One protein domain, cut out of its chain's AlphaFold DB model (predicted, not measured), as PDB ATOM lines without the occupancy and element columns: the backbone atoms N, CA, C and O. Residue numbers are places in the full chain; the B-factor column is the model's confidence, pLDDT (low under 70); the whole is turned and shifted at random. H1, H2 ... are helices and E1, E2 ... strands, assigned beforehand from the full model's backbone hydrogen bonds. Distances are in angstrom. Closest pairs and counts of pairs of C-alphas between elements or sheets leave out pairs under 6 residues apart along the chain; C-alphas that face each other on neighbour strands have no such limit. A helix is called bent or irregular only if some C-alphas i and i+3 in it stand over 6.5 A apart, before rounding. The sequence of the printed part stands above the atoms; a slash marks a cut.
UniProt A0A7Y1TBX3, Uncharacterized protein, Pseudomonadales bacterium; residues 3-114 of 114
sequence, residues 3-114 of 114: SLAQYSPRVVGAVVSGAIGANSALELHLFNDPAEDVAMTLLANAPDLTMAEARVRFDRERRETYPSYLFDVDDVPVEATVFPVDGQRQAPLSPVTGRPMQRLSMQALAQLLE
ATOM      1  N   SER A   3      42.867  26.855  13.184       76.25
ATOM      2  CA  SER A   3      41.742  26.631  14.108       76.25
ATOM      3  C   SER A   3      40.432  27.308  13.682       76.25
ATOM      4  O   SER A   3      39.357  26.835  14.040       76.25
ATOM      5  N   LEU A   4      40.506  28.381  12.886       87.12
ATOM      6  CA  LEU A   4      39.336  29.136  12.429       87.12
ATOM      7  C   LEU A   4      38.851  28.722  11.039       87.12
ATOM      8  O   LEU A   4      37.818  29.214  10.600       87.12
ATOM      9  N   ALA A   5      39.557  27.826  10.339       89.75
ATOM     10  CA  ALA A   5      39.246  27.471   8.952       89.75
ATOM     11  C   ALA A   5      37.806  26.955   8.767       89.75
ATOM     12  O   ALA A   5      37.168  27.264   7.760       89.75
ATOM     13  N   GLN A   6      37.277  26.239   9.763       92.31
ATOM     14  CA  GLN A   6      35.899  25.738   9.777       92.31
ATOM     15  C   GLN A   6      34.834  26.851   9.725       92.31
ATOM     16  O   GLN A   6      33.752  26.628   9.194       92.31
ATOM     17  N   TYR A   7      35.159  28.068  10.172       95.31
ATOM     18  CA  TYR A   7      34.244  29.219  10.190       95.31
ATOM     19  C   TYR A   7      34.332  30.092   8.931       95.31
ATOM     20  O   TYR A   7      33.880  31.236   8.925       95.31
ATOM     21  N   SER A   8      34.937  29.569   7.856       94.56
ATOM     22  CA  SER A   8      35.062  30.246   6.555       94.56
ATOM     23  C   SER A   8      35.591  31.693   6.641       94.56
ATOM     24  O   SER A   8      34.964  32.602   6.085       94.56
ATOM     25  N   PRO A   9      36.735  31.929   7.312       95.25
ATOM     26  CA  PRO A   9      37.220  33.265   7.631       95.25
ATOM     27  C   PRO A   9      37.449  34.112   6.380       95.25
ATOM     28  O   PRO A   9      38.006  33.649   5.375       95.25
ATOM     29  N   ARG A  10      37.032  35.377   6.460       96.06
ATOM     30  CA  ARG A  10      37.269  36.391   5.433       96.06
ATOM     31  C   ARG A  10      37.972  37.585   6.047       96.06
ATOM     32  O   ARG A  10      37.450  38.176   6.987       96.06
ATOM     33  N   VAL A  11      39.105  37.965   5.474       94.81
ATOM     34  CA  VAL A  11      39.788  39.209   5.828       94.81
ATOM     35  C   VAL A  11      39.053  40.371   5.173       94.81
ATOM     36  O   VAL A  11      38.628  40.261   4.016       94.81
ATOM     37  N   VAL A  12      38.859  41.453   5.924       94.50
ATOM     38  CA  VAL A  12      38.151  42.664   5.489       94.50
ATOM     39  C   VAL A  12      38.875  43.931   5.966       94.50
ATOM     40  O   VAL A  12      40.026  43.880   6.396       94.50
ATOM     41  N   GLY A  13      38.225  45.087   5.835       89.44
ATOM     42  CA  GLY A  13      38.679  46.311   6.489       89.44
ATOM     43  C   GLY A  13      39.882  46.989   5.833       89.44
ATOM     44  O   GLY A  13      40.063  46.972   4.606       89.44
ATOM     45  N   ALA A  14      40.698  47.632   6.667       85.75
ATOM     46  CA  ALA A  14      41.864  48.407   6.242       85.75
ATOM     47  C   ALA A  14      42.894  47.566   5.470       85.75
ATOM     48  O   ALA A  14      43.419  48.027   4.458       85.75
ATOM     49  N   VAL A  15      43.116  46.314   5.888       86.69
ATOM     50  CA  VAL A  15      44.074  45.392   5.251       86.69
ATOM     51  C   VAL A  15      43.691  45.103   3.802       86.69
ATOM     52  O   VAL A  15      44.542  45.114   2.920       86.69
ATOM     53  N   VAL A  16      42.400  44.908   3.532       86.75
ATOM     54  CA  VAL A  16      41.919  44.629   2.171       86.75
ATOM     55  C   VAL A  16      41.843  45.888   1.316       86.75
ATOM     56  O   VAL A  16      42.109  45.838   0.120       86.75
ATOM     57  N   SER A  17      41.466  47.023   1.908       82.62
ATOM     58  CA  SER A  17      41.364  48.288   1.169       82.62
ATOM     59  C   SER A  17      42.713  48.983   0.944       82.62
ATOM     60  O   SER A  17      42.775  49.930   0.162       82.62
ATOM     61  N   GLY A  18      43.779  48.540   1.620       80.44
ATOM     62  CA  GLY A  18      45.106  49.163   1.594       80.44
ATOM     63  C   GLY A  18      45.216  50.436   2.442       80.44
ATOM     64  O   GLY A  18      46.268  51.067   2.465       80.44
ATOM     65  N   ALA A  19      44.156  50.816   3.160       79.31
ATOM     66  CA  ALA A  19      44.102  52.007   4.008       79.31
ATOM     67  C   ALA A  19      44.591  51.722   5.444       79.31
ATOM     68  O   ALA A  19      43.929  52.089   6.414       79.31
ATOM     69  N   ILE A  20      45.721  51.022   5.579       81.81
ATOM     70  CA  ILE A  20      46.286  50.618   6.875       81.81
ATOM     71  C   ILE A  20      46.912  51.835   7.572       81.81
ATOM     72  O   ILE A  20      47.743  52.536   6.997       81.81
ATOM     73  N   GLY A  21      46.520  52.073   8.823       80.31
ATOM     74  CA  GLY A  21      47.117  53.056   9.724       80.31
ATOM     75  C   GLY A  21      47.783  52.396  10.934       80.31
ATOM     76  O   GLY A  21      47.655  51.195  11.151       80.31
ATOM     77  N   ALA A  22      48.462  53.201  11.756       74.81
ATOM     78  CA  ALA A  22      49.242  52.721  12.906       74.81
ATOM     79  C   ALA A  22      48.430  51.943  13.964       74.81
ATOM     80  O   ALA A  22      49.007  51.160  14.705       74.81
ATOM     81  N   ASN A  23      47.108  52.140  14.010       73.19
ATOM     82  CA  ASN A  23      46.195  51.480  14.953       73.19
ATOM     83  C   ASN A  23      45.143  50.617  14.232       73.19
ATOM     84  O   ASN A  23      44.055  50.398  14.760       73.19
ATOM     85  N   SER A  24      45.398  50.218  12.983       83.62
ATOM     86  CA  SER A  24      44.459  49.378  12.241       83.62
ATOM     87  C   SER A  24      44.490  47.951  12.778       83.62
ATOM     88  O   SER A  24      45.532  47.304  12.739       83.62
ATOM     89  N   ALA A  25      43.336  47.458  13.225       90.12
ATOM     90  CA  ALA A  25      43.162  46.046  13.525       90.12
ATOM     91  C   ALA A  25      43.061  45.220  12.234       90.12
ATOM     92  O   ALA A  25      42.602  45.699  11.190       90.12
ATOM     93  N   LEU A  26      43.467  43.956  12.314       92.19
ATOM     94  CA  LEU A  26      43.102  42.946  11.337       92.19
ATOM     95  C   LEU A  26      41.631  42.581  11.551       92.19
ATOM     96  O   LEU A  26      41.274  41.897  12.506       92.19
ATOM     97  N   GLU A  27      40.775  43.026  10.641       95.00
ATOM     98  CA  GLU A  27      39.346  42.728  10.701       95.00
ATOM     99  C   GLU A  27      39.037  41.396  10.001       95.00
ATOM    100  O   GLU A  27      39.402  41.168   8.838       95.00
ATOM    101  N   LEU A  28      38.315  40.522  10.701       95.94
ATOM    102  CA  LEU A  28      37.854  39.225  10.226       95.94
ATOM    103  C   LEU A  28      36.329  39.145  10.286       95.94
ATOM    104  O   LEU A  28      35.700  39.457  11.293       95.94
ATOM    105  N   HIS A  29      35.733  38.633   9.215       97.44
ATOM    106  CA  HIS A  29      34.373  38.113   9.246       97.44
ATOM    107  C   HIS A  29      34.416  36.588   9.311       97.44
ATOM    108  O   HIS A  29      35.021  35.941   8.449       97.44
ATOM    109  N   LEU A  30      33.750  36.027  10.314       97.38
ATOM    110  CA  LEU A  30      33.559  34.595  10.519       97.38
ATOM    111  C   LEU A  30      32.081  34.246  10.326       97.38
ATOM    112  O   LEU A  30      31.214  35.111  10.455       97.38
ATOM    113  N   PHE A  31      31.798  32.986  10.006       97.38
ATOM    114  CA  PHE A  31      30.445  32.528   9.698       97.38
ATOM    115  C   PHE A  31      30.125  31.266  10.481       97.38
ATOM    116  O   PHE A  31      30.678  30.206  10.187       97.38
ATOM    117  N   ASN A  32      29.241  31.393  11.465       97.38
ATOM    118  CA  ASN A  32      28.730  30.276  12.245       97.38
ATOM    119  C   ASN A  32      27.404  30.653  12.910       97.38
ATOM    120  O   ASN A  32      27.156  31.823  13.190       97.38
ATOM    121  N   ASP A  33      26.575  29.654  13.177       93.81
ATOM    122  CA  ASP A  33      25.366  29.789  13.984       93.81
ATOM    123  C   ASP A  33      25.234  28.499  14.812       93.81
ATOM    124  O   ASP A  33      25.066  27.432  14.207       93.81
ATOM    125  N   PRO A  34      25.404  28.542  16.147       94.62
ATOM    126  CA  PRO A  34      25.502  29.730  17.009       94.62
ATOM    127  C   PRO A  34      26.877  30.434  16.982       94.62
ATOM    128  O   PRO A  34      27.904  29.829  16.672       94.62
ATOM    129  N   ALA A  35      26.935  31.723  17.330       94.19
ATOM    130  CA  ALA A  35      28.201  32.473  17.374       94.19
ATOM    131  C   ALA A  35      29.120  32.018  18.528       94.19
ATOM    132  O   ALA A  35      30.344  32.130  18.453       94.19
ATOM    133  N   GLU A  36      28.531  31.453  19.577       93.75
ATOM    134  CA  GLU A  36      29.177  30.968  20.792       93.75
ATOM    135  C   GLU A  36      30.220  29.875  20.516       93.75
ATOM    136  O   GLU A  36      31.257  29.838  21.182       93.75
ATOM    137  N   ASP A  37      30.017  29.036  19.496       95.00
ATOM    138  CA  ASP A  37      30.997  28.015  19.101       95.00
ATOM    139  C   ASP A  37      32.327  28.647  18.664       95.00
ATOM    140  O   ASP A  37      33.409  28.107  18.916       95.00
ATOM    141  N   VAL A  38      32.259  29.820  18.027       95.50
ATOM    142  CA  VAL A  38      33.443  30.585  17.628       95.50
ATOM    143  C   VAL A  38      34.154  31.128  18.864       95.50
ATOM    144  O   VAL A  38      35.377  31.008  18.955       95.50
ATOM    145  N   ALA A  39      33.405  31.659  19.837       93.19
ATOM    146  CA  ALA A  39      33.962  32.157  21.095       93.19
ATOM    147  C   ALA A  39      34.755  31.072  21.833       93.19
ATOM    148  O   ALA A  39      35.865  31.327  22.292       93.19
ATOM    149  N   MET A  40      34.213  29.851  21.909       93.19
ATOM    150  CA  MET A  40      34.873  28.715  22.560       93.19
ATOM    151  C   MET A  40      36.200  28.356  21.887       93.19
ATOM    152  O   MET A  40      37.206  28.144  22.566       93.19
ATOM    153  N   THR A  41      36.232  28.345  20.554       94.19
ATOM    154  CA  THR A  41      37.467  28.086  19.798       94.19
ATOM    155  C   THR A  41      38.494  29.210  19.963       94.19
ATOM    156  O   THR A  41      39.696  28.937  20.050       94.19
ATOM    157  N   LEU A  42      38.045  30.468  20.017       93.62
ATOM    158  CA  LEU A  42      38.920  31.618  20.242       93.62
ATOM    159  C   LEU A  42      39.512  31.603  21.654       93.62
ATOM    160  O   LEU A  42      40.728  31.689  21.777       93.62
ATOM    161  N   LEU A  43      38.699  31.386  22.692       92.81
ATOM    162  CA  LEU A  43      39.133  31.316  24.097       92.81
ATOM    163  C   LEU A  43      40.256  30.304  24.337       92.81
ATOM    164  O   LEU A  43      41.153  30.557  25.136       92.81
ATOM    165  N   ALA A  44      40.237  29.175  23.627       90.94
ATOM    166  CA  ALA A  44      41.276  28.156  23.743       90.94
ATOM    167  C   ALA A  44      42.666  28.634  23.279       90.94
ATOM    168  O   ALA A  44      43.673  28.064  23.690       90.94
ATOM    169  N   ASN A  45      42.726  29.653  22.414       87.94
ATOM    170  CA  ASN A  45      43.965  30.165  21.819       87.94
ATOM    171  C   ASN A  45      44.274  31.619  22.217       87.94
ATOM    172  O   ASN A  45      45.418  32.044  22.108       87.94
ATOM    173  N   ALA A  46      43.265  32.367  22.663       90.81
ATOM    174  CA  ALA A  46      43.327  33.764  23.069       90.81
ATOM    175  C   ALA A  46      42.524  33.932  24.375       90.81
ATOM    176  O   ALA A  46      41.372  34.373  24.343       90.81
ATOM    177  N   PRO A  47      43.095  33.539  25.530       89.12
ATOM    178  CA  PRO A  47      42.395  33.598  26.815       89.12
ATOM    179  C   PRO A  47      42.042  35.032  27.238       89.12
ATOM    180  O   PRO A  47      41.077  35.221  27.974       89.12
ATOM    181  N   ASP A  48      42.776  36.026  26.729       91.00
ATOM    182  CA  ASP A  48      42.565  37.450  27.004       91.00
ATOM    183  C   ASP A  48      41.560  38.119  26.049       91.00
ATOM    184  O   ASP A  48      41.449  39.349  26.041       91.00
ATOM    185  N   LEU A  49      40.828  37.355  25.217       95.06
ATOM    186  CA  LEU A  49      39.870  37.988  24.311       95.06
ATOM    187  C   LEU A  49      38.823  38.802  25.079       95.06
ATOM    188  O   LEU A  49      38.320  38.411  26.134       95.06
ATOM    189  N   THR A  50      38.397  39.889  24.454       97.06
ATOM    190  CA  THR A  50      37.273  40.702  24.902       97.06
ATOM    191  C   THR A  50      36.078  40.485  23.982       97.06
ATOM    192  O   THR A  50      36.189  40.573  22.759       97.06
ATOM    193  N   MET A  51      34.912  40.221  24.572       96.44
ATOM    194  CA  MET A  51      33.647  40.191  23.837       96.44
ATOM    195  C   MET A  51      33.154  41.612  23.577       96.44
ATOM    196  O   MET A  51      33.146  42.457  24.473       96.44
ATOM    197  N   ALA A  52      32.713  41.854  22.353       96.94
ATOM    198  CA  ALA A  52      32.215  43.127  21.880       96.94
ATOM    199  C   ALA A  52      31.031  42.916  20.925       96.94
ATOM    200  O   ALA A  52      30.603  41.796  20.639       96.94
ATOM    201  N   GLU A  53      30.506  44.020  20.413       97.06
ATOM    202  CA  GLU A  53      29.461  44.039  19.401       97.06
ATOM    203  C   GLU A  53      29.917  44.890  18.217       97.06
ATOM    204  O   GLU A  53      30.299  46.050  18.386       97.06
ATOM    205  N   ALA A  54      29.823  44.339  17.012       95.94
ATOM    206  CA  ALA A  54      30.064  45.068  15.778       95.94
ATOM    207  C   ALA A  54      28.733  45.550  15.199       95.94
ATOM    208  O   ALA A  54      27.845  44.761  14.871       95.94
ATOM    209  N   ARG A  55      28.596  46.869  15.036       96.06
ATOM    210  CA  ARG A  55      27.458  47.471  14.332       96.06
ATOM    211  C   ARG A  55      27.794  47.619  12.863       96.06
ATOM    212  O   ARG A  55      28.619  48.450  12.489       96.06
ATOM    213  N   VAL A  56      27.100  46.866  12.026       95.94
ATOM    214  CA  VAL A  56      27.307  46.868  10.580       95.94
ATOM    215  C   VAL A  56      26.077  47.399   9.863       95.94
ATOM    216  O   VAL A  56      24.958  47.417  10.379       95.94
ATOM    217  N   ARG A  57      26.283  47.872   8.638       96.50
ATOM    218  CA  ARG A  57      25.223  48.430   7.803       96.50
ATOM    219  C   ARG A  57      25.147  47.641   6.511       96.50
ATOM    220  O   ARG A  57      26.165  47.526   5.850       96.50
ATOM    221  N   PHE A  58      23.975  47.163   6.115       95.44
ATOM    222  CA  PHE A  58      23.805  46.457   4.837       95.44
ATOM    223  C   PHE A  58      23.265  47.354   3.724       95.44
ATOM    224  O   PHE A  58      23.585  47.147   2.556       95.44
ATOM    225  N   ASP A  59      22.498  48.377   4.093       93.38
ATOM    226  CA  ASP A  59      21.969  49.399   3.194       93.38
ATOM    227  C   ASP A  59      21.667  50.693   3.978       93.38
ATOM    228  O   ASP A  59      22.124  50.872   5.106       93.38
ATOM    229  N   ARG A  60      20.958  51.656   3.382       89.94
ATOM    230  CA  ARG A  60      20.691  52.954   4.023       89.94
ATOM    231  C   ARG A  60      19.853  52.830   5.304       89.94
ATOM    232  O   ARG A  60      20.032  53.652   6.203       89.94
ATOM    233  N   GLU A  61      18.972  51.841   5.380       93.25
ATOM    234  CA  GLU A  61      17.973  51.687   6.440       93.25
ATOM    235  C   GLU A  61      18.310  50.519   7.371       93.25
ATOM    236  O   GLU A  61      18.051  50.591   8.573       93.25
ATOM    237  N   ARG A  62      18.964  49.477   6.848       94.75
ATOM    238  CA  ARG A  62      19.291  48.263   7.590       94.75
ATOM    239  C   ARG A  62      20.652  48.354   8.269       94.75
ATOM    240  O   ARG A  62      21.711  48.309   7.629       94.75
ATOM    241  N   ARG A  63      20.605  48.458   9.597       96.00
ATOM    242  CA  ARG A  63      21.748  48.324  10.505       96.00
ATOM    243  C   ARG A  63      21.495  47.175  11.456       96.00
ATOM    244  O   ARG A  63      20.409  47.071  12.016       96.00
ATOM    245  N   GLU A  64      22.510  46.356  11.639       96.56
ATOM    246  CA  GLU A  64      22.441  45.158  12.458       96.56
ATOM    247  C   GLU A  64      23.663  45.106  13.368       96.56
ATOM    248  O   GLU A  64      24.705  45.699  13.072       96.56
ATOM    249  N   THR A  65      23.509  44.416  14.489       97.56
ATOM    250  CA  THR A  65      24.568  44.223  15.472       97.56
ATOM    251  C   THR A  65      24.905  42.745  15.524       97.56
ATOM    252  O   THR A  65      24.000  41.918  15.619       97.56
ATOM    253  N   TYR A  66      26.194  42.433  15.480       97.75
ATOM    254  CA  TYR A  66      26.707  41.069  15.532       97.75
ATOM    255  C   TYR A  66      27.725  40.915  16.662       97.75
ATOM    256  O   TYR A  66      28.428  41.884  16.968       97.75
ATOM    257  N   PRO A  67      27.849  39.718  17.263       97.88
ATOM    258  CA  PRO A  67      28.936  39.420  18.185       97.88
ATOM    259  C   PRO A  67      30.296  39.669  17.530       97.88
ATOM    260  O   PRO A  67      30.524  39.293  16.376       97.88
ATOM    261  N   SER A  68      31.196  40.305  18.272       97.69
ATOM    262  CA  SER A  68      32.573  40.557  17.861       97.69
ATOM    263  C   SER A  68      33.536  40.151  18.971       97.69
ATOM    264  O   SER A  68      33.203  40.214  20.155       97.69
ATOM    265  N   TYR A  69      34.729  39.723  18.590       97.31
ATOM    266  CA  TYR A  69      35.760  39.246  19.502       97.31
ATOM    267  C   TYR A  69      37.060  39.988  19.224       97.31
ATOM    268  O   TYR A  69      37.570  39.937  18.105       97.31
ATOM    269  N   LEU A  70      37.576  40.675  20.241       96.56
ATOM    270  CA  LEU A  70      38.801  41.469  20.173       96.56
ATOM    271  C   LEU A  70      39.926  40.725  20.884       96.56
ATOM    272  O   LEU A  70      39.758  40.338  22.038       96.56
ATOM    273  N   PHE A  71      41.048  40.504  20.212       95.06
ATOM    274  CA  PHE A  71      42.212  39.808  20.766       95.06
ATOM    275  C   PHE A  71      43.460  40.125  19.947       95.06
ATOM    276  O   PHE A  71      43.348  40.595  18.819       95.06
ATOM    277  N   ASP A  72      44.636  39.814  20.482       93.12
ATOM    278  CA  ASP A  72      45.902  40.005  19.779       93.12
ATOM    279  C   ASP A  72      46.452  38.676  19.245       93.12
ATOM    280  O   ASP A  72      46.324  37.620  19.872       93.12
ATOM    281  N   VAL A  73      47.085  38.728  18.073       88.62
ATOM    282  CA  VAL A  73      47.885  37.633  17.508       88.62
ATOM    283  C   VAL A  73      49.247  38.202  17.145       88.62
ATOM    284  O   VAL A  73      49.326  39.038  16.253       88.62
ATOM    285  N   ASP A  74      50.304  37.757  17.826       88.56
ATOM    286  CA  ASP A  74      51.674  38.253  17.615       88.56
ATOM    287  C   ASP A  74      51.759  39.800  17.651       88.56
ATOM    288  O   ASP A  74      52.292  40.425  16.736       88.56
ATOM    289  N   ASP A  75      51.168  40.417  18.685       87.69
ATOM    290  CA  ASP A  75      51.035  41.878  18.880       87.69
ATOM    291  C   ASP A  75      50.207  42.620  17.809       87.69
ATOM    292  O   ASP A  75      50.153  43.853  17.789       87.69
ATOM    293  N   VAL A  76      49.527  41.890  16.918       89.38
ATOM    294  CA  VAL A  76      48.591  42.462  15.947       89.38
ATOM    295  C   VAL A  76      47.172  42.401  16.513       89.38
ATOM    296  O   VAL A  76      46.662  41.293  16.708       89.38
ATOM    297  N   PRO A  77      46.493  43.547  16.708       93.44
ATOM    298  CA  PRO A  77      45.107  43.548  17.147       93.44
ATOM    299  C   PRO A  77      44.205  42.957  16.071       93.44
ATOM    300  O   PRO A  77      44.283  43.325  14.897       93.44
ATOM    301  N   VAL A  78      43.323  42.051  16.478       94.19
ATOM    302  CA  VAL A  78      42.350  41.363  15.629       94.19
ATOM    303  C   VAL A  78      40.946  41.659  16.133       94.19
ATOM    304  O   VAL A  78      40.648  41.519  17.318       94.19
ATOM    305  N   GLU A  79      40.060  42.019  15.208       96.31
ATOM    306  CA  GLU A  79      38.624  42.111  15.455       96.31
ATOM    307  C   GLU A  79      37.901  41.059  14.610       96.31
ATOM    308  O   GLU A  79      37.920  41.120  13.382       96.31
ATOM    309  N   ALA A  80      37.258  40.086  15.256       96.94
ATOM    310  CA  ALA A  80      36.529  39.018  14.584       96.94
ATOM    311  C   ALA A  80      35.019  39.145  14.805       96.94
ATOM    312  O   ALA A  80      34.506  38.765  15.854       96.94
ATOM    313  N   THR A  81      34.299  39.629  13.794       97.94
ATOM    314  CA  THR A  81      32.831  39.686  13.794       97.94
ATOM    315  C   THR A  81      32.237  38.378  13.277       97.94
ATOM    316  O   THR A  81      32.619  37.898  12.204       97.94
ATOM    317  N   VAL A  82      31.271  37.815  14.006       98.12
ATOM    318  CA  VAL A  82      30.612  36.553  13.645       98.12
ATOM    319  C   VAL A  82      29.225  36.807  13.074       98.12
ATOM    320  O   VAL A  82      28.345  37.352  13.734       98.12
ATOM    321  N   PHE A  83      29.030  36.372  11.834       97.94
ATOM    322  CA  PHE A  83      27.746  36.393  11.146       97.94
ATOM    323  C   PHE A  83      27.128  34.991  11.150       97.94
ATOM    324  O   PHE A  83      27.866  34.001  11.119       97.94
ATOM    325  N   PRO A  84      25.796  34.881  11.056       95.94
ATOM    326  CA  PRO A  84      25.146  33.641  10.667       95.94
ATOM    327  C   PRO A  84      25.643  33.154   9.297       95.94
ATOM    328  O   PRO A  84      26.161  33.923   8.476       95.94
ATOM    329  N   VAL A  85      25.485  31.857   9.025       93.75
ATOM    330  CA  VAL A  85      26.051  31.197   7.831       93.75
ATOM    331  C   VAL A  85      25.554  31.820   6.515       93.75
ATOM    332  O   VAL A  85      26.314  31.938   5.550       93.75
ATOM    333  N   ASP A  86      24.299  32.263   6.465       91.31
ATOM    334  CA  ASP A  86      23.701  32.938   5.308       91.31
ATOM    335  C   ASP A  86      24.250  34.359   5.076       91.31
ATOM    336  O   ASP A  86      24.261  34.839   3.934       91.31
ATOM    337  N   GLY A  87      24.839  34.976   6.105       88.19
ATOM    338  CA  GLY A  87      25.567  36.245   6.052       88.19
ATOM    339  C   GLY A  87      26.784  36.240   5.116       88.19
ATOM    340  O   GLY A  87      27.351  37.298   4.825       88.19
ATOM    341  N   GLN A  88      27.188  35.085   4.573       89.50
ATOM    342  CA  GLN A  88      28.189  35.015   3.501       89.50
ATOM    343  C   GLN A  88      27.714  35.678   2.200       89.50
ATOM    344  O   GLN A  88      28.538  36.214   1.459       89.50
ATOM    345  N   ARG A  89      26.402  35.663   1.921       89.69
ATOM    346  CA  ARG A  89      25.831  36.089   0.629       89.69
ATOM    347  C   ARG A  89      25.833  37.598   0.424       89.69
ATOM    348  O   ARG A  89      25.967  38.060  -0.705       89.69
ATOM    349  N   GLN A  90      25.672  38.356   1.502       92.00
ATOM    350  CA  GLN A  90      25.643  39.810   1.463       92.00
ATOM    351  C   GLN A  90      26.710  40.350   2.408       92.00
ATOM    352  O   GLN A  90      26.665  40.120   3.612       92.00
ATOM    353  N   ALA A  91      27.688  41.072   1.867       94.06
ATOM    354  CA  ALA A  91      28.645  41.789   2.695       94.06
ATOM    355  C   ALA A  91      28.012  43.084   3.237       94.06
ATOM    356  O   ALA A  91      27.269  43.743   2.499       94.06
ATOM    357  N   PRO A  92      28.321  43.488   4.481       96.12
ATOM    358  CA  PRO A  92      27.986  44.824   4.948       96.12
ATOM    359  C   PRO A  92      28.710  45.880   4.106       96.12
ATOM    360  O   PRO A  92      29.708  45.607   3.436       96.12
ATOM    361  N   LEU A  93      28.195  47.100   4.119       95.19
ATOM    362  CA  LEU A  93      28.777  48.266   3.480       95.19
ATOM    363  C   LEU A  93      29.984  48.757   4.270       95.19
ATOM    364  O   LEU A  93      29.926  48.921   5.487       95.19
ATOM    365  N   SER A  94      31.045  49.092   3.544       91.44
ATOM    366  CA  SER A  94      32.213  49.768   4.086       91.44
ATOM    367  C   SER A  94      31.798  51.109   4.701       91.44
ATOM    368  O   SER A  94      31.094  51.890   4.044       91.44
ATOM    369  N   PRO A  95      32.259  51.428   5.922       85.69
ATOM    370  CA  PRO A  95      32.016  52.736   6.521       85.69
ATOM    371  C   PRO A  95      32.737  53.860   5.762       85.69
ATOM    372  O   PRO A  95      32.291  55.001   5.813       85.69
ATOM    373  N   VAL A  96      33.805  53.532   5.023       86.31
ATOM    374  CA  VAL A  96      34.631  54.490   4.276       86.31
ATOM    375  C   VAL A  96      34.044  54.773   2.895       86.31
ATOM    376  O   VAL A  96      33.845  55.927   2.528       86.31
ATOM    377  N   THR A  97      33.755  53.729   2.113       87.62
ATOM    378  CA  THR A  97      33.348  53.895   0.703       87.62
ATOM    379  C   THR A  97      31.840  53.824   0.485       87.62
ATOM    380  O   THR A  97      31.359  54.181  -0.590       87.62
ATOM    381  N   GLY A  98      31.079  53.314   1.459       90.31
ATOM    382  CA  GLY A  98      29.646  53.049   1.319       90.31
ATOM    383  C   GLY A  98      29.298  51.906   0.358       90.31
ATOM    384  O   GLY A  98      28.118  51.641   0.148       90.31
ATOM    385  N   ARG A  99      30.293  51.225  -0.221       92.44
ATOM    386  CA  ARG A  99      30.117  50.051  -1.091       92.44
ATOM    387  C   ARG A  99      30.203  48.763  -0.271       92.44
ATOM    388  O   ARG A  99      30.817  48.800   0.796       92.44
ATOM    389  N   PRO A 100      29.643  47.632  -0.740       94.31
ATOM    390  CA  PRO A 100      29.844  46.340  -0.086       94.31
ATOM    391  C   PRO A 100      31.330  46.086   0.196       94.31
ATOM    392  O   PRO A 100      32.171  46.294  -0.680       94.31
ATOM    393  N   MET A 101      31.652  45.689   1.428       94.31
ATOM    394  CA  MET A 101      33.024  45.413   1.843       94.31
ATOM    395  C   MET A 101      33.603  44.280   1.005       94.31
ATOM    396  O   MET A 101      32.977  43.233   0.820       94.31
ATOM    397  N   GLN A 102      34.835  44.474   0.547       93.44
ATOM    398  CA  GLN A 102      35.597  43.399  -0.060       93.44
ATOM    399  C   GLN A 102      35.982  42.384   1.024       93.44
ATOM    400  O   GLN A 102      36.477  42.754   2.087       93.44
ATOM    401  N   ARG A 103      35.723  41.105   0.742       94.62
ATOM    402  CA  ARG A 103      36.016  39.961   1.610       94.62
ATOM    403  C   ARG A 103      37.040  39.077   0.914       94.62
ATOM    404  O   ARG A 103      36.695  38.397  -0.052       94.62
ATOM    405  N   LEU A 104      38.280  39.073   1.389       94.50
ATOM    406  CA  LEU A 104      39.299  38.155   0.884       94.50
ATOM    407  C   LEU A 104      39.214  36.831   1.636       94.50
ATOM    408  O   LEU A 104      39.181  36.802   2.862       94.50
ATOM    409  N   SER A 105      39.155  35.723   0.898       92.94
ATOM    410  CA  SER A 105      39.337  34.401   1.503       92.94
ATOM    411  C   SER A 105      40.784  34.232   1.957       92.94
ATOM    412  O   SER A 105      41.682  34.873   1.414       92.94
ATOM    413  N   MET A 106      41.026  33.306   2.883       87.00
ATOM    414  CA  MET A 106      42.396  32.933   3.258       87.00
ATOM    415  C   MET A 106      43.232  32.487   2.054       87.00
ATOM    416  O   MET A 106      44.405  32.828   1.962       87.00
ATOM    417  N   GLN A 107      42.621  31.777   1.102       88.56
ATOM    418  CA  GLN A 107      43.287  31.367  -0.132       88.56
ATOM    419  C   GLN A 107      43.655  32.568  -1.015       88.56
ATOM    420  O   GLN A 107      44.763  32.628  -1.532       88.56
ATOM    421  N   ALA A 108      42.740  33.527  -1.181       89.06
ATOM    422  CA  ALA A 108      42.993  34.726  -1.974       89.06
ATOM    423  C   ALA A 108      44.054  35.617  -1.319       89.06
ATOM    424  O   ALA A 108      44.874  36.194  -2.020       89.06
ATOM    425  N   LEU A 109      44.064  35.705   0.014       86.25
ATOM    426  CA  LEU A 109      45.109  36.418   0.743       86.25
ATOM    427  C   LEU A 109      46.478  35.751   0.558       86.25
ATOM    428  O   LEU A 109      47.448  36.452   0.309       86.25
ATOM    429  N   ALA A 110      46.553  34.419   0.634       85.75
ATOM    430  CA  ALA A 110      47.806  33.694   0.423       85.75
ATOM    431  C   ALA A 110      48.410  33.978  -0.962       85.75
ATOM    432  O   ALA A 110      49.598  34.255  -1.055       85.75
ATOM    433  N   GLN A 111      47.583  34.027  -2.012       87.94
ATOM    434  CA  GLN A 111      48.023  34.363  -3.375       87.94
ATOM    435  C   GLN A 111      48.560  35.796  -3.533       87.94
ATOM    436  O   GLN A 111      49.198  36.083  -4.539       87.94
ATOM    437  N   LEU A 112      48.272  36.709  -2.598       81.50
ATOM    438  CA  LEU A 112      48.803  38.078  -2.614       81.50
ATOM    439  C   LEU A 112      50.143  38.210  -1.876       81.50
ATOM    440  O   LEU A 112      50.781  39.256  -1.977       81.50
ATOM    441  N   LEU A 113      50.519  37.201  -1.089       79.44
ATOM    442  CA  LEU A 113      51.747  37.180  -0.288       79.44
ATOM    443  C   LEU A 113      52.861  36.333  -0.926       79.44
ATOM    444  O   LEU A 113      53.983  36.348  -0.422       79.44
ATOM    445  N   GLU A 114      52.543  35.602  -1.998       61.78
ATOM    446  CA  GLU A 114      53.493  34.915  -2.887       61.78
ATOM    447  C   GLU A 114      54.026  35.865  -3.970       61.78
ATOM    448  O   GLU A 114      55.241  35.782  -4.263       61.78
TER     449      GLU A 114
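AT A GLANCE: This is residues 3 to 114 of the 114 residues of an uncharacterized protein of Pseudomonadales bacterium (UniProt A0A7Y1TBX3). One strongly twisted sheet of five strands makes the body, with H3 over one face, above E5 and E4, and the four other helices, H1, H2, H4 and H5, at its margins. The E3 and E4 hairpin is long, E4 bends in its course, and after H4 a long stretch without named elements, residues 89 to 105, returns to E1 and leads into H5, the helix farthest out. The 112 printed residues hold five named helices and five named strands, in the order H1 E1 H2 E2 H3 E3 E4 E5 H4 H5; the sheet, E1 E2 E5 E4 E3, is mixed, and the class is mixed, helices and strands. The whole is compact and rounded, with a radius of gyration of the C-alphas of 13.6 A and spans of 37 by 34 by 25 A.

IN THESE COORDINATES: H1, residues 3 to 7, begins at C-alpha 3 (41.742, 26.631, 14.108) and is irregular, its C-alphas 3 and 6 being 7.3 A apart. E1 is residues 10 to 12, H2 13 to 17, and E2 26 to 31, 16.5 A long. H3, residues 36 to 43, is 10.5 A long. E3, residues 50 to 57, is 22.3 A long; E4, residues 63 to 73, is 29.1 A long and bends by 53 degrees at residue 67. E5, residues 76 to 83, is 22.2 A long. H4, residues 85 to 88, is neither bent nor irregular, but only just: C-alphas 85 and 88 are 6.2 A apart. H5, residues 106 to 113, is 10.9 A long and ends at C-alpha 113 (51.747, 37.180, -0.288).

HOW THE PARTS SIT: E3, E4 and E5 form a meander, each strand the antiparallel neighbour of the one before, with N 54 and O 66 at 2.8 A and N 78 and O 71 at 2.8 A. E5 and E2 are parallel, N 28 and O 79 being 2.8 A apart. E1, an edge strand like E3, is antiparallel to E2, with N 29 and O 10 at 2.8 A. E2, H3 and E3 form a split strand-helix-strand unit, two strands of one sheet with a helix between them along the chain and with E5 and E4 between them in the sheet, and its crossover is right-handed. H3 has a height over the sheet of 9.1 A and runs along the strands, at 9 degrees to E4 on the local plane; the closest C-alphas of H3 and E4 are those of Ala 39 and Tyr 69, 7.5 A apart. H1 touches H3, the closest C-alphas being those of Ser 3 and Thr 41, 7.3 A. H1, H2, H4 and H5 only graze the sheet; the closest C-alphas of H5 and E1 are those of Met 106 and Arg 10, 6.6 A. Residues 104 to 105 pair antiparallel with residues 10 to 11 of E1. Every O i to N i+4 pair is within hydrogen-bond range in H2, H3 and H5; H1 has 0 of 1, with 1 of 2 O i to N i+3 pairs, and H4 is too short for such a pair.

THE WHOLE: The two C-alphas farthest apart are those of Glu 61 and Glu 114, 40.4 A. The printed part has no cut, and the link from H4 to H5, 17 residues, is long. The mean pLDDT of the printed part is 91.5, and residue 114, the chain's last, is under 70.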